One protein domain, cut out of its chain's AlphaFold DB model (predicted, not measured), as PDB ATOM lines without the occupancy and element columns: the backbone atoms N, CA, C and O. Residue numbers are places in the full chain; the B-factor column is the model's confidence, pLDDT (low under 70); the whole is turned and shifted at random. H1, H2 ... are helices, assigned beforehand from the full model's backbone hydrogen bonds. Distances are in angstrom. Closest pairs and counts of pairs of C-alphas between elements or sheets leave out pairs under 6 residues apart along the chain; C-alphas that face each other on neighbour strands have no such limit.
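AT A GLANCE: This is residues 27 to 140 of the 147 residues of an uncharacterized protein of Candidatus Andersenbacteria bacterium (UniProt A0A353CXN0). What does the model look like? It is a compact body of four larger helices joined in a ring of contacts: the long H3 crosses H6, and beside them H2 and H5 run side by side in opposite directions. Short H1 packs on H2 toward one end of the longest axis, while H4 and the loop of residues 97 to 108 lie toward the other. What is it made of? The printed part has 114 residues with six named helices, in the order H1 to H6, and no named strand; the class is all helix. How large is it? It is compact, with a radius of gyration of the C-alphas of 13.1 A and spans of 38 by 29 by 22 A.

HOW THE PARTS SIT: What touches the longest helix? H3, residues 60 to 82, touches H6, residues 122 to 140, at a steep tilt of 55 degrees, opposite ways, with the C-alphas of Ser 72 and Ile 135 closest at 5.5 A. With residues 62 to 66 alone H3 touches residue 54 of H2, residues 41 to 56, at a steep tilt of 62 degrees, the C-alphas of Leu 54 and Cys 62 being closest at 6.1 A. Where is H5? H5, residues 109 to 118, touches residues 48 to 55 of H2 at a shallow tilt of 29 degrees, opposite ways, with the C-alphas of Arg 48 and Ala 117 closest at 5.3 A. It touches residues 124 to 128 of H6 at a steep tilt of 63 degrees, the C-alphas of Leu 116 and Cys 124 being closest at 6.1 A. Where are the short helices? H1, residues 27 to 32, touches H2, with the C-alphas of Ala 29 and Ser 50 closest at 4.2 A. H4, residues 93 to 96, is close to H3 but not clearly touching it, the C-alphas of Leu 77 and Leu 96 being closest at 7.6 A; H1 and H4 are apart. Are the helix backbones complete? Each O i to N i+4 pair is within hydrogen-bond range in H1, H3, H5 and H6, and 11 of 12 are in H2; H4 is too short for such a pair.

IN THESE COORDINATES: How long are the larger helices? From first to last C-alpha H3 measures 33.3 A, H6 26.1 A, H2 23.6 A and H5 14.2 A. Where are the anchor points? C-alpha 60 begins H3 at (198.440, 172.324, 278.928), and C-alpha 140 ends H6 at (181.696, 165.564, 283.856).

THE WHOLE: How far does it reach? The two C-alphas farthest apart, those of Lys 27 and Ser 99, are 38.7 A apart, and the printed part has no cut. Which links are long? H4 to H5 is a long link of 12 residues. Where is confidence low? Residues 27 to 49 and 139 to 140 are under 70 in pLDDT.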
ATOM      1  N   LYS A  27     196.261 163.716 286.758       67.88
ATOM      2  CA  LYS A  27     195.196 162.709 286.602       67.88
ATOM      3  C   LYS A  27     194.240 162.767 287.801       67.88
ATOM      4  O   LYS A  27     193.028 162.815 287.604       67.88
ATOM      5  N   GLN A  28     194.786 162.867 289.012       69.56
ATOM      6  CA  GLN A  28     194.026 163.026 290.255       69.56
ATOM      7  C   GLN A  28     193.242 164.343 290.293       69.56
ATOM      8  O   GLN A  28     192.085 164.336 290.695       69.56
ATOM      9  N   ALA A  29     193.800 165.441 289.767       67.25
ATOM     10  CA  ALA A  29     193.104 166.729 289.690       67.25
ATOM     11  C   ALA A  29     191.840 166.669 288.814       67.25
ATOM     12  O   ALA A  29     190.830 167.302 289.108       67.25
ATOM     13  N   LYS A  30     191.866 165.873 287.737       66.19
ATOM     14  CA  LYS A  30     190.679 165.640 286.903       66.19
ATOM     15  C   LYS A  30     189.623 164.811 287.640       66.19
ATOM     16  O   LYS A  30     188.438 165.092 287.484       66.19
ATOM     17  N   GLY A  31     190.047 163.814 288.420       63.19
ATOM     18  CA  GLY A  31     189.162 162.979 289.239       63.19
ATOM     19  C   GLY A  31     188.522 163.748 290.395       63.19
ATOM     20  O   GLY A  31     187.315 163.666 290.587       63.19
ATOM     21  N   GLY A  32     189.286 164.579 291.106       62.47
ATOM     22  CA  GLY A  32     188.761 165.384 292.212       62.47
ATOM     23  C   GLY A  32     187.908 166.582 291.775       62.47
ATOM     24  O   GLY A  32     187.130 167.088 292.574       62.47
ATOM     25  N   CYS A  33     187.966 166.999 290.503       62.34
ATOM     26  CA  CYS A  33     186.966 167.892 289.896       62.34
ATOM     27  C   CYS A  33     185.720 167.152 289.358       62.34
ATOM     28  O   CYS A  33     184.814 167.802 288.841       62.34
ATOM     29  N   ARG A  34     185.675 165.814 289.450       65.75
ATOM     30  CA  ARG A  34     184.546 164.950 289.062       65.75
ATOM     31  C   ARG A  34     184.183 163.958 290.186       65.75
ATOM     32  O   ARG A  34     184.174 162.751 289.939       65.75
ATOM     33  N   PRO A  35     183.928 164.407 291.425       57.34
ATOM     34  CA  PRO A  35     183.582 163.468 292.481       57.34
ATOM     35  C   PRO A  35     182.220 162.825 292.176       57.34
ATOM     36  O   PRO A  35     181.250 163.533 291.903       57.34
ATOM     37  N   ALA A  36     182.144 161.491 292.250       54.41
ATOM     38  CA  ALA A  36     180.875 160.760 292.185       54.41
ATOM     39  C   ALA A  36     179.935 161.190 293.328       54.41
ATOM     40  O   ALA A  36     178.733 161.344 293.130       54.41
ATOM     41  N   PHE A  37     180.514 161.511 294.493       52.72
ATOM     42  CA  PHE A  37     179.810 161.968 295.689       52.72
ATOM     43  C   PHE A  37     180.284 163.367 296.099       52.72
ATOM     44  O   PHE A  37     181.211 163.521 296.898       52.72
ATOM     45  N   VAL A  38     179.636 164.393 295.542       54.69
ATOM     46  CA  VAL A  38     179.980 165.825 295.702       54.69
ATOM     47  C   VAL A  38     179.887 166.310 297.157       54.69
ATOM     48  O   VAL A  38     180.522 167.296 297.522       54.69
ATOM     49  N   PHE A  39     179.147 165.586 298.001       55.62
ATOM     50  CA  PHE A  39     178.858 165.962 299.388       55.62
ATOM     51  C   PHE A  39     179.558 165.107 300.445       55.62
ATOM     52  O   PHE A  39     179.425 165.382 301.632       55.62
ATOM     53  N   SER A  40     180.337 164.107 300.035       60.97
ATOM     54  CA  SER A  40     181.143 163.330 300.976       60.97
ATOM     55  C   SER A  40     182.356 164.151 301.442       60.97
ATOM     56  O   SER A  40     182.921 164.924 300.660       60.97
ATOM     57  N   ILE A  41     182.784 163.977 302.698       64.38
ATOM     58  CA  ILE A  41     184.040 164.561 303.213       64.38
ATOM     59  C   ILE A  41     185.215 164.267 302.246       64.38
ATOM     60  O   ILE A  41     185.912 165.212 301.861       64.38
ATOM     61  N   PRO A  42     185.385 163.030 301.726       62.78
ATOM     62  CA  PRO A  42     186.376 162.724 300.691       62.78
ATOM     63  C   PRO A  42     186.226 163.542 299.401       62.78
ATOM     64  O   PRO A  42     187.222 164.009 298.849       62.78
ATOM     65  N   GLY A  43     184.999 163.754 298.920       64.12
ATOM     66  CA  GLY A  43     184.722 164.560 297.729       64.12
ATOM     67  C   GLY A  43     185.143 166.021 297.902       64.12
ATOM     68  O   GLY A  43     185.774 166.600 297.014       64.12
ATOM     69  N   GLN A  44     184.877 166.600 299.077       64.06
ATOM     70  CA  GLN A  44     185.288 167.966 299.405       64.06
ATOM     71  C   GLN A  44     186.816 168.099 299.515       64.06
ATOM     72  O   GLN A  44     187.399 169.040 298.967       64.06
ATOM     73  N   VAL A  45     187.481 167.141 300.172       69.31
ATOM     74  CA  VAL A  45     188.948 167.098 300.298       69.31
ATOM     75  C   VAL A  45     189.614 166.899 298.932       69.31
ATOM     76  O   VAL A  45     190.565 167.612 298.597       69.31
ATOM     77  N   GLY A  46     189.099 165.991 298.101       67.19
ATOM     78  CA  GLY A  46     189.600 165.735 296.750       67.19
ATOM     79  C   GLY A  46     189.466 166.949 295.831       67.19
ATOM     80  O   GLY A  46     190.397 167.279 295.087       67.19
ATOM     81  N   PHE A  47     188.355 167.677 295.929       69.38
ATOM     82  CA  PHE A  47     188.161 168.917 295.187       69.38
ATOM     83  C   PHE A  47     189.107 170.030 295.633       69.38
ATOM     84  O   PHE A  47     189.780 170.632 294.796       69.38
ATOM     85  N   ARG A  48     189.232 170.256 296.946       69.38
ATOM     86  CA  ARG A  48     190.194 171.207 297.522       69.38
ATOM     87  C   ARG A  48     191.614 170.932 297.030       69.38
ATOM     88  O   ARG A  48     192.322 171.830 296.578       69.38
ATOM     89  N   THR A  49     191.998 169.665 297.062       69.81
ATOM     90  CA  THR A  49     193.310 169.187 296.624       69.81
ATOM     91  C   THR A  49     193.518 169.401 295.116       69.81
ATOM     92  O   THR A  49     194.592 169.826 294.683       69.81
ATOM     93  N   SER A  50     192.467 169.204 294.317       72.62
ATOM     94  CA  SER A  50     192.475 169.443 292.868       72.62
ATOM     95  C   SER A  50     192.593 170.924 292.517       72.62
ATOM     96  O   SER A  50     193.366 171.270 291.627       72.62
ATOM     97  N   LEU A  51     191.895 171.811 293.231       72.56
ATOM     98  CA  LEU A  51     192.036 173.260 293.056       72.56
ATOM     99  C   LEU A  51     193.455 173.732 293.398       72.56
ATOM    100  O   LEU A  51     194.049 174.487 292.626       72.56
ATOM    101  N   ASN A  52     194.034 173.223 294.490       71.06
ATOM    102  CA  ASN A  52     195.417 173.518 294.871       71.06
ATOM    103  C   ASN A  52     196.424 173.058 293.804       71.06
ATOM    104  O   ASN A  52     197.337 173.807 293.458       71.06
ATOM    105  N   HIS A  53     196.240 171.870 293.220       75.69
ATOM    106  CA  HIS A  53     197.061 171.420 292.091       75.69
ATOM    107  C   HIS A  53     196.863 172.299 290.850       75.69
ATOM    108  O   HIS A  53     197.823 172.675 290.171       75.69
ATOM    109  N   LEU A  54     195.608 172.631 290.538       71.69
ATOM    110  CA  LEU A  54     195.277 173.450 289.383       71.69
ATOM    111  C   LEU A  54     195.858 174.851 289.491       71.69
ATOM    112  O   LEU A  54     196.131 175.390 288.430       71.69
ATOM    113  N   LYS A  55     196.094 175.406 290.689       70.75
ATOM    114  CA  LYS A  55     196.766 176.702 290.906       70.75
ATOM    115  C   LYS A  55     198.199 176.711 290.368       70.75
ATOM    116  O   LYS A  55     198.565 177.591 289.592       70.75
ATOM    117  N   THR A  56     199.000 175.709 290.717       72.38
ATOM    118  CA  THR A  56     200.448 175.712 290.443       72.38
ATOM    119  C   THR A  56     200.821 174.996 289.146       72.38
ATOM    120  O   THR A  56     201.848 175.299 288.536       72.38
ATOM    121  N   CYS A  57     199.989 174.069 288.663       76.12
ATOM    122  CA  CYS A  57     200.326 173.275 287.488       76.12
ATOM    123  C   CYS A  57     200.217 174.078 286.177       76.12
ATOM    124  O   CYS A  57     199.132 174.518 285.791       76.12
ATOM    125  N   LYS A  58     201.338 174.190 285.446       76.94
ATOM    126  CA  LYS A  58     201.437 174.873 284.139       76.94
ATOM    127  C   LYS A  58     201.181 173.965 282.923       76.94
ATOM    128  O   LYS A  58     201.176 174.445 281.793       76.94
ATOM    129  N   LYS A  59     200.946 172.658 283.116       79.62
ATOM    130  CA  LYS A  59     200.718 171.719 281.997       79.62
ATOM    131  C   LYS A  59     199.471 172.105 281.192       79.62
ATOM    132  O   LYS A  59     198.442 172.470 281.761       79.62
ATOM    133  N   ARG A  60     199.528 171.951 279.860       77.94
ATOM    134  CA  ARG A  60     198.440 172.324 278.928       77.94
ATOM    135  C   ARG A  60     197.092 171.682 279.288       77.94
ATOM    136  O   ARG A  60     196.056 172.333 279.177       77.94
ATOM    137  N   SER A  61     197.096 170.432 279.754       72.88
ATOM    138  CA  SER A  61     195.899 169.716 280.223       72.88
ATOM    139  C   SER A  61     195.270 170.362 281.464       72.88
ATOM    140  O   SER A  61     194.066 170.620 281.469       72.88
ATOM    141  N   CYS A  62     196.075 170.699 282.474       76.25
ATOM    142  CA  CYS A  62     195.633 171.412 283.674       76.25
ATOM    143  C   CYS A  62     195.189 172.843 283.364       76.25
ATOM    144  O   CYS A  62     194.206 173.300 283.930       76.25
ATOM    145  N   SER A  63     195.834 173.530 282.418       75.81
ATOM    146  CA  SER A  63     195.408 174.862 281.969       75.81
ATOM    147  C   SER A  63     194.022 174.834 281.309       75.81
ATOM    148  O   SER A  63     193.155 175.641 281.648       75.81
ATOM    149  N   LYS A  64     193.755 173.854 280.427       79.50
ATOM    150  CA  LYS A  64     192.418 173.646 279.838       79.50
ATOM    151  C   LYS A  64     191.364 173.343 280.909       79.50
ATOM    152  O   LYS A  64     190.272 173.903 280.859       79.50
ATOM    153  N   LEU A  65     191.691 172.490 281.882       76.62
ATOM    154  CA  LEU A  65     190.796 172.173 282.998       76.62
ATOM    155  C   LEU A  65     190.545 173.402 283.887       76.62
ATOM    156  O   LEU A  65     189.395 173.695 284.192       76.62
ATOM    157  N   ARG A  66     191.587 174.176 284.213       77.31
ATOM    158  CA  ARG A  66     191.495 175.426 284.981       77.31
ATOM    159  C   ARG A  66     190.547 176.418 284.310       77.31
ATOM    160  O   ARG A  66     189.681 176.959 284.983       77.31
ATOM    161  N   LYS A  67     190.661 176.617 282.990       79.94
ATOM    162  CA  LYS A  67     189.737 177.482 282.234       79.94
ATOM    163  C   LYS A  67     188.283 177.026 282.389       79.94
ATOM    164  O   LYS A  67     187.444 177.844 282.740       79.94
ATOM    165  N   LYS A  68     187.999 175.729 282.216       79.62
ATOM    166  CA  LYS A  68     186.644 175.176 282.397       79.62
ATOM    167  C   LYS A  68     186.108 175.368 283.814       79.62
ATOM    168  O   LYS A  68     184.952 175.743 283.975       79.62
ATOM    169  N   VAL A  69     186.943 175.128 284.823       78.25
ATOM    170  CA  VAL A  69     186.589 175.331 286.234       78.25
ATOM    171  C   VAL A  69     186.258 176.800 286.495       78.25
ATOM    172  O   VAL A  69     185.205 177.083 287.051       78.25
ATOM    173  N   ILE A  70     187.093 177.734 286.028       79.44
ATOM    174  CA  ILE A  70     186.850 179.178 286.169       79.44
ATOM    175  C   ILE A  70     185.536 179.583 285.495       79.44
ATOM    176  O   ILE A  70     184.733 180.272 286.116       79.44
ATOM    177  N   THR A  71     185.292 179.147 284.255       81.75
ATOM    178  CA  THR A  71     184.031 179.432 283.553       81.75
ATOM    179  C   THR A  71     182.834 178.877 284.319       81.75
ATOM    180  O   THR A  71     181.876 179.602 284.541       81.75
ATOM    181  N   SER A  72     182.914 177.634 284.801       81.50
ATOM    182  CA  SER A  72     181.832 177.004 285.573       81.50
ATOM    183  C   SER A  72     181.543 177.753 286.873       81.50
ATOM    184  O   SER A  72     180.387 177.884 287.266       81.50
ATOM    185  N   ILE A  73     182.593 178.262 287.525       81.50
ATOM    186  CA  ILE A  73     182.466 179.086 288.726       81.50
ATOM    187  C   ILE A  73     181.752 180.390 288.398       81.50
ATOM    188  O   ILE A  73     180.782 180.709 289.071       81.50
ATOM    189  N   LYS A  74     182.183 181.099 287.347       82.19
ATOM    190  CA  LYS A  74     181.530 182.340 286.907       82.19
ATOM    191  C   LYS A  74     180.051 182.122 286.619       82.19
ATOM    192  O   LYS A  74     179.235 182.746 287.271       82.19
ATOM    193  N   THR A  75     179.712 181.130 285.797       84.25
ATOM    194  CA  THR A  75     178.314 180.810 285.481       84.25
ATOM    195  C   THR A  75     177.475 180.514 286.724       84.25
ATOM    196  O   THR A  75     176.300 180.858 286.766       84.25
ATOM    197  N   LYS A  76     178.036 179.846 287.743       86.75
ATOM    198  CA  LYS A  76     177.284 179.594 288.980       86.75
ATOM    199  C   LYS A  76     177.145 180.851 289.837       86.75
ATOM    200  O   LYS A  76     176.108 181.006 290.467       86.75
ATOM    201  N   LEU A  77     178.163 181.707 289.875       85.75
ATOM    202  CA  LEU A  77     178.095 182.998 290.557       85.75
ATOM    203  C   LEU A  77     177.084 183.930 289.883       85.75
ATOM    204  O   LEU A  77     176.341 184.586 290.597       85.75
ATOM    205  N   ASP A  78     177.025 183.949 288.547       84.44
ATOM    206  CA  ASP A  78     176.062 184.758 287.783       84.44
ATOM    207  C   ASP A  78     174.632 184.324 288.117       84.44
ATOM    208  O   ASP A  78     173.808 185.139 288.511       84.44
ATOM    209  N   TRP A  79     174.375 183.013 288.105       86.62
ATOM    210  CA  TRP A  79     173.081 182.468 288.521       86.62
ATOM    211  C   TRP A  79     172.741 182.790 289.987       86.62
ATOM    212  O   TRP A  79     171.607 183.115 290.309       86.62
ATOM    213  N   LEU A  80     173.713 182.702 290.904       84.81
ATOM    214  CA  LEU A  80     173.499 183.054 292.316       84.81
ATOM    215  C   LEU A  80     173.174 184.544 292.498       84.81
ATOM    216  O   LEU A  80     172.395 184.887 293.383       84.81
ATOM    217  N   TRP A  81     173.766 185.406 291.671       85.06
ATOM    218  CA  TRP A  81     173.480 186.836 291.638       85.06
ATOM    219  C   TRP A  81     172.052 187.116 291.153       85.06
ATOM    220  O   TRP A  81     171.331 187.852 291.819       85.06
ATOM    221  N   GLU A  82     171.625 186.486 290.055       85.44
ATOM    222  CA  GLU A  82     170.252 186.596 289.524       85.44
ATOM    223  C   GLU A  82     169.196 186.127 290.538       85.44
ATOM    224  O   GLU A  82     168.135 186.730 290.659       85.44
ATOM    225  N   GLU A  83     169.518 185.105 291.332       85.50
ATOM    226  CA  GLU A  83     168.659 184.576 292.401       85.50
ATOM    227  C   GLU A  83     168.668 185.418 293.691       85.50
ATOM    228  O   GLU A  83     168.044 185.031 294.681       85.50
ATOM    229  N   GLY A  84     169.440 186.510 293.747       82.44
ATOM    230  CA  GLY A  84     169.607 187.323 294.957       82.44
ATOM    231  C   GLY A  84     170.336 186.606 296.106       82.44
ATOM    232  O   GLY A  84     170.260 187.032 297.258       82.44
ATOM    233  N   LYS A  85     171.050 185.506 295.831       85.31
ATOM    234  CA  LYS A  85     171.732 184.665 296.830       85.31
ATOM    235  C   LYS A  85     173.237 184.932 296.844       85.31
ATOM    236  O   LYS A  85     174.028 184.194 296.253       85.31
ATOM    237  N   LEU A  86     173.653 185.960 297.580       83.88
ATOM    238  CA  LEU A  86     175.066 186.328 297.730       83.88
ATOM    239  C   LEU A  86     175.791 185.419 298.734       83.88
ATOM    240  O   LEU A  86     175.839 185.681 299.934       83.88
ATOM    241  N   LEU A  87     176.389 184.338 298.230       87.38
ATOM    242  CA  LEU A  87     177.191 183.414 299.036       87.38
ATOM    243  C   LEU A  87     178.678 183.796 299.046       87.38
ATOM    244  O   LEU A  87     179.201 184.346 298.075       87.38
ATOM    245  N   GLY A  88     179.371 183.426 300.120       86.69
ATOM    246  CA  GLY A  88     180.757 183.794 300.409       86.69
ATOM    247  C   GLY A  88     180.856 184.699 301.637       86.69
ATOM    248  O   GLY A  88     179.901 185.377 302.003       86.69
ATOM    249  N   CYS A  89     182.007 184.690 302.299       89.75
ATOM    250  CA  CYS A  89     182.271 185.560 303.440       89.75
ATOM    251  C   CYS A  89     182.601 186.993 303.010       89.75
ATOM    252  O   CYS A  89     182.991 187.236 301.865       89.75
ATOM    253  N   VAL A  90     182.580 187.916 303.973       87.69
ATOM    254  CA  VAL A  90     182.963 189.328 303.790       87.69
ATOM    255  C   VAL A  90     184.353 189.490 303.151       87.69
ATOM    256  O   VAL A  90     184.577 190.438 302.408       87.69
ATOM    257  N   GLN A  91     185.281 188.545 303.356       85.94
ATOM    258  CA  GLN A  91     186.627 188.615 302.767       85.94
ATOM    259  C   GLN A  91     186.669 188.317 301.262       85.94
ATOM    260  O   GLN A  91     187.588 188.768 300.583       85.94
ATOM    261  N   ILE A  92     185.724 187.532 300.730       87.75
ATOM    262  CA  ILE A  92     185.720 187.146 299.308       87.75
ATOM    263  C   ILE A  92     184.581 187.773 298.519       87.75
ATOM    264  O   ILE A  92     184.731 187.924 297.311       87.75
ATOM    265  N   GLN A  93     183.473 188.164 299.155       86.56
ATOM    266  CA  GLN A  93     182.343 188.790 298.463       86.56
ATOM    267  C   GLN A  93     182.758 189.978 297.572       86.56
ATOM    268  O   GLN A  93     182.363 189.959 296.407       86.56
ATOM    269  N   PRO A  94     183.635 190.912 298.002       87.12
ATOM    270  CA  PRO A  94     184.088 192.023 297.152       87.12
ATOM    271  C   PRO A  94     184.905 191.592 295.924       87.12
ATOM    272  O   PRO A  94     185.092 192.364 294.991       87.12
ATOM    273  N   LEU A  95     185.438 190.367 295.924       86.06
ATOM    274  CA  LEU A  95     186.192 189.797 294.803       86.06
ATOM    275  C   LEU A  95     185.291 189.006 293.848       86.06
ATOM    276  O   LEU A  95     185.655 188.771 292.693       86.06
ATOM    277  N   LEU A  96     184.141 188.550 294.343       84.69
ATOM    278  CA  LEU A  96     183.164 187.769 293.594       84.69
ATOM    279  C   LEU A  96     182.144 188.678 292.915       84.69
ATOM    280  O   LEU A  96     181.868 188.494 291.730       84.69
ATOM    281  N   TYR A  97     181.637 189.671 293.641       85.00
ATOM    282  CA  TYR A  97     180.515 190.506 293.241       85.00
ATOM    283  C   TYR A  97     180.915 191.982 293.265       85.00
ATOM    284  O   TYR A  97     181.547 192.456 294.205       85.00
ATOM    285  N   GLY A  98     180.572 192.696 292.201       78.88
ATOM    286  CA  GLY A  98     180.585 194.152 292.150       78.88
ATOM    287  C   GLY A  98     179.169 194.693 292.305       78.88
ATOM    288  O   GLY A  98     178.219 193.932 292.451       78.88
ATOM    289  N   SER A  99     179.016 196.011 292.206       74.25
ATOM    290  CA  SER A  99     177.742 196.695 292.459       74.25
ATOM    291  C   SER A  99     176.590 196.254 291.546       74.25
ATOM    292  O   SER A  99     175.435 196.392 291.924       74.25
ATOM    293  N   SER A 100     176.889 195.736 290.350       75.12
ATOM    294  CA  SER A 100     175.876 195.364 289.349       75.12
ATOM    295  C   SER A 100     176.092 194.004 288.680       75.12
ATOM    296  O   SER A 100     175.279 193.603 287.854       75.12
ATOM    297  N   LYS A 101     177.195 193.302 288.976       79.12
ATOM    298  CA  LYS A 101     177.544 192.035 288.311       79.12
ATOM    299  C   LYS A 101     178.595 191.238 289.069       79.12
ATOM    300  O   LYS A 101     179.346 191.789 289.872       79.12
ATOM    301  N   VAL A 102     178.752 189.967 288.713       83.31
ATOM    302  CA  VAL A 102     179.907 189.151 289.113       83.31
ATOM    303  C   VAL A 102     181.178 189.694 288.460       83.31
ATOM    304  O   VAL A 102     181.249 189.893 287.245       83.31
ATOM    305  N   ILE A 103     182.221 189.922 289.258       83.00
ATOM    306  CA  ILE A 103     183.469 190.553 288.800       83.00
ATOM    307  C   ILE A 103     184.705 189.665 288.919       83.00
ATOM    308  O   ILE A 103     185.798 190.151 288.633       83.00
ATOM    309  N   LEU A 104     184.565 188.381 289.281       80.88
ATOM    310  CA  LEU A 104     185.691 187.470 289.529       80.88
ATOM    311  C   LEU A 104     186.786 187.573 288.448       80.88
ATOM    312  O   LEU A 104     186.654 187.059 287.322       80.88
ATOM    313  N   LYS A 105     187.899 188.234 288.796       79.06
ATOM    314  CA  LYS A 105     189.042 188.427 287.898       79.06
ATOM    315  C   LYS A 105     189.986 187.236 287.996       79.06
ATOM    316  O   LYS A 105     190.109 186.572 289.022       79.06
ATOM    317  N   LYS A 106     190.730 186.985 286.914       73.81
ATOM    318  CA  LYS A 106     191.705 185.884 286.852       73.81
ATOM    319  C   LYS A 106     192.794 185.997 287.929       73.81
ATOM    320  O   LYS A 106     193.228 184.970 288.435       73.81
ATOM    321  N   ARG A 107     193.215 187.223 288.262       76.25
ATOM    322  CA  ARG A 107     194.222 187.501 289.302       76.25
ATOM    323  C   ARG A 107     193.729 187.150 290.714       76.25
ATOM    324  O   ARG A 107     194.501 186.644 291.513       76.25
ATOM    325  N   ASP A 108     192.434 187.325 290.967       77.56
ATOM    326  CA  ASP A 108     191.821 187.118 292.287       77.56
ATOM    327  C   ASP A 108     191.416 185.650 292.500       77.56
ATOM    328  O   ASP A 108     191.234 185.189 293.627       77.56
ATOM    329  N   PHE A 109     191.337 184.871 291.414       77.44
ATOM    330  CA  PHE A 109     190.957 183.460 291.442       77.44
ATOM    331  C   PHE A 109     191.819 182.619 292.385       77.44
ATOM    332  O   PHE A 109     191.298 181.743 293.070       77.44
ATOM    333  N   GLU A 110     193.131 182.853 292.425       73.56
ATOM    334  CA  GLU A 110     194.024 182.054 293.267       73.56
ATOM    335  C   GLU A 110     193.766 182.278 294.755       73.56
ATOM    336  O   GLU A 110     193.779 181.320 295.532       73.56
ATOM    337  N   PHE A 111     193.500 183.528 295.132       80.81
ATOM    338  CA  PHE A 111     193.114 183.881 296.488       80.81
ATOM    339  C   PHE A 111     191.744 183.291 296.826       80.81
ATOM    340  O   PHE A 111     191.619 182.593 297.827       80.81
ATOM    341  N   VAL A 112     190.745 183.479 295.960       81.81
ATOM    342  CA  VAL A 112     189.385 182.958 296.159       81.81
ATOM    343  C   VAL A 112     189.383 181.435 296.287       81.81
ATOM    344  O   VAL A 112     188.756 180.897 297.193       81.81
ATOM    345  N   ALA A 113     190.114 180.719 295.428       74.44
ATOM    346  CA  ALA A 113     190.208 179.263 295.488       74.44
ATOM    347  C   ALA A 113     190.876 178.787 296.788       74.44
ATOM    348  O   ALA A 113     190.394 177.845 297.419       74.44
ATOM    349  N   HIS A 114     191.953 179.456 297.212       75.88
ATOM    350  CA  HIS A 114     192.614 179.161 298.480       75.88
ATOM    351  C   HIS A 114     191.706 179.469 299.675       75.88
ATOM    352  O   HIS A 114     191.595 178.667 300.599       75.88
ATOM    353  N   HIS A 115     191.021 180.604 299.663       84.00
ATOM    354  CA  HIS A 115     190.110 180.982 300.728       84.00
ATOM    355  C   HIS A 115     188.946 179.990 300.818       84.00
ATOM    356  O   HIS A 115     188.702 179.421 301.877       84.00
ATOM    357  N   LEU A 116     188.286 179.683 299.698       79.50
ATOM    358  CA  LEU A 116     187.201 178.703 299.651       79.50
ATOM    359  C   LEU A 116     187.635 177.321 300.119       79.50
ATOM    360  O   LEU A 116     186.814 176.621 300.695       79.50
ATOM    361  N   ALA A 117     188.887 176.925 299.901       71.81
ATOM    362  CA  ALA A 117     189.435 175.663 300.382       71.81
ATOM    363  C   ALA A 117     189.570 175.595 301.914       71.81
ATOM    364  O   ALA A 117     189.421 174.518 302.487       71.81
ATOM    365  N   ASN A 118     189.879 176.714 302.567       77.19
ATOM    366  CA  ASN A 118     190.286 176.739 303.973       77.19
ATOM    367  C   ASN A 118     189.256 177.390 304.905       77.19
ATOM    368  O   ASN A 118     189.296 177.150 306.105       77.19
ATOM    369  N   CYS A 119     188.356 178.215 304.375       80.94
ATOM    370  CA  CYS A 119     187.442 179.003 305.188       80.94
ATOM    371  C   CYS A 119     186.440 178.107 305.936       80.94
ATOM    372  O   CYS A 119     185.800 177.263 305.290       80.94
ATOM    373  N   PRO A 120     186.284 178.294 307.261       83.44
ATOM    374  CA  PRO A 120     185.342 177.534 308.075       83.44
ATOM    375  C   PRO A 120     183.914 178.097 308.035       83.44
ATOM    376  O   PRO A 120     182.998 177.447 308.524       83.44
ATOM    377  N   GLN A 121     183.700 179.294 307.477       88.06
ATOM    378  CA  GLN A 121     182.387 179.940 307.502       88.06
ATOM    379  C   GLN A 121     181.358 179.195 306.642       88.06
ATOM    380  O   GLN A 121     181.639 178.841 305.492       88.06
ATOM    381  N   GLU A 122     180.137 179.038 307.160       85.44
ATOM    382  CA  GLU A 122     179.077 178.273 306.492       85.44
ATOM    383  C   GLU A 122     178.667 178.889 305.147       85.44
ATOM    384  O   GLU A 122     178.485 178.162 304.176       85.44
ATOM    385  N   SER A 123     178.651 180.221 305.016       87.31
ATOM    386  CA  SER A 123     178.412 180.888 303.722       87.31
ATOM    387  C   SER A 123     179.462 180.502 302.660       87.31
ATOM    388  O   SER A 123     179.136 180.237 301.498       87.31
ATOM    389  N   CYS A 124     180.735 180.363 303.054       85.06
ATOM    390  CA  CYS A 124     181.790 179.846 302.179       85.06
ATOM    391  C   CYS A 124     181.637 178.345 301.902       85.06
ATOM    392  O   CYS A 124     181.971 177.895 300.804       85.06
ATOM    393  N   ALA A 125     181.137 177.562 302.860       82.25
ATOM    394  CA  ALA A 125     180.852 176.143 302.667       82.25
ATOM    395  C   ALA A 125     179.693 175.930 301.678       82.25
ATOM    396  O   ALA A 125     179.816 175.125 300.754       82.25
ATOM    397  N   GLN A 126     178.610 176.700 301.798       84.94
ATOM    398  CA  GLN A 126     177.487 176.708 300.859       84.94
ATOM    399  C   GLN A 126     177.938 177.112 299.455       84.94
ATOM    400  O   GLN A 126     177.647 176.398 298.493       84.94
ATOM    401  N   LEU A 127     178.734 178.183 299.336       86.56
ATOM    402  CA  LEU A 127     179.323 178.576 298.058       86.56
ATOM    403  C   LEU A 127     180.180 177.444 297.477       86.56
ATOM    404  O   LEU A 127     180.014 177.071 296.318       86.56
ATOM    405  N   ARG A 128     181.058 176.836 298.284       82.69
ATOM    406  CA  ARG A 128     181.902 175.708 297.863       82.69
ATOM    407  C   ARG A 128     181.058 174.563 297.307       82.69
ATOM    408  O   ARG A 128     181.380 174.079 296.225       82.69
ATOM    409  N   ARG A 129     179.984 174.160 298.001       79.50
ATOM    410  CA  ARG A 129     179.048 173.101 297.568       79.50
ATOM    411  C   ARG A 129     178.340 173.469 296.257       79.50
ATOM    412  O   ARG A 129     178.281 172.650 295.343       79.50
ATOM    413  N   ALA A 130     177.866 174.707 296.129       81.94
ATOM    414  CA  ALA A 130     177.187 175.192 294.929       81.94
ATOM    415  C   ALA A 130     178.109 175.208 293.696       81.94
ATOM    416  O   ALA A 130     177.721 174.752 292.617       81.94
ATOM    417  N   LEU A 131     179.343 175.697 293.860       81.81
ATOM    418  CA  LEU A 131     180.359 175.709 292.805       81.81
ATOM    419  C   LEU A 131     180.763 174.287 292.408       81.81
ATOM    420  O   LEU A 131     180.880 173.978 291.224       81.81
ATOM    421  N   LEU A 132     180.944 173.418 293.402       75.50
ATOM    422  CA  LEU A 132     181.299 172.014 293.240       75.50
ATOM    423  C   LEU A 132     180.342 171.251 292.326       75.50
ATOM    424  O   LEU A 132     180.800 170.565 291.413       75.50
ATOM    425  N   LEU A 133     179.034 171.400 292.543       73.12
ATOM    426  CA  LEU A 133     178.007 170.775 291.706       73.12
ATOM    427  C   LEU A 133     178.132 171.229 290.253       73.12
ATOM    428  O   LEU A 133     178.273 170.401 289.356       73.12
ATOM    429  N   LYS A 134     178.192 172.548 290.025       80.31
ATOM    430  CA  LYS A 134     178.296 173.101 288.669       80.31
ATOM    431  C   LYS A 134     179.577 172.645 287.968       80.31
ATOM    432  O   LYS A 134     179.539 172.306 286.788       80.31
ATOM    433  N   ILE A 135     180.705 172.629 288.683       73.75
ATOM    434  CA  ILE A 135     181.987 172.164 288.145       73.75
ATOM    435  C   ILE A 135     181.922 170.674 287.826       73.75
ATOM    436  O   ILE A 135     182.360 170.300 286.742       73.75
ATOM    437  N   ARG A 136     181.380 169.830 288.718       70.62
ATOM    438  CA  ARG A 136     181.215 168.397 288.441       70.62
ATOM    439  C   ARG A 136     180.433 168.215 287.156       70.62
ATOM    440  O   ARG A 136     180.903 167.482 286.295       70.62
ATOM    441  N   ASP A 137     179.290 168.877 287.021       70.44
ATOM    442  CA  ASP A 137     178.425 168.692 285.864       70.44
ATOM    443  C   ASP A 137     179.176 169.123 284.597       70.44
ATOM    444  O   ASP A 137     179.434 168.301 283.725       70.44
ATOM    445  N   GLN A 138     179.708 170.346 284.550       71.38
ATOM    446  CA  GLN A 138     180.423 170.894 283.386       71.38
ATOM    447  C   GLN A 138     181.731 170.166 283.030       71.38
ATOM    448  O   GLN A 138     182.109 170.048 281.858       71.38
ATOM    449  N   VAL A 139     182.466 169.668 284.025       66.12
ATOM    450  CA  VAL A 139     183.690 168.886 283.813       66.12
ATOM    451  C   VAL A 139     183.343 167.432 283.490       66.12
ATOM    452  O   VAL A 139     184.102 166.789 282.760       66.12
ATOM    453  N   GLY A 140     182.231 166.916 284.007       57.62
ATOM    454  CA  GLY A 140     181.696 165.564 283.856       57.62
ATOM    455  C   GLY A 140     180.932 165.314 282.555       57.62
ATOM    456  O   GLY A 140     180.846 164.153 282.166       57.62
TER     457      GLY A 140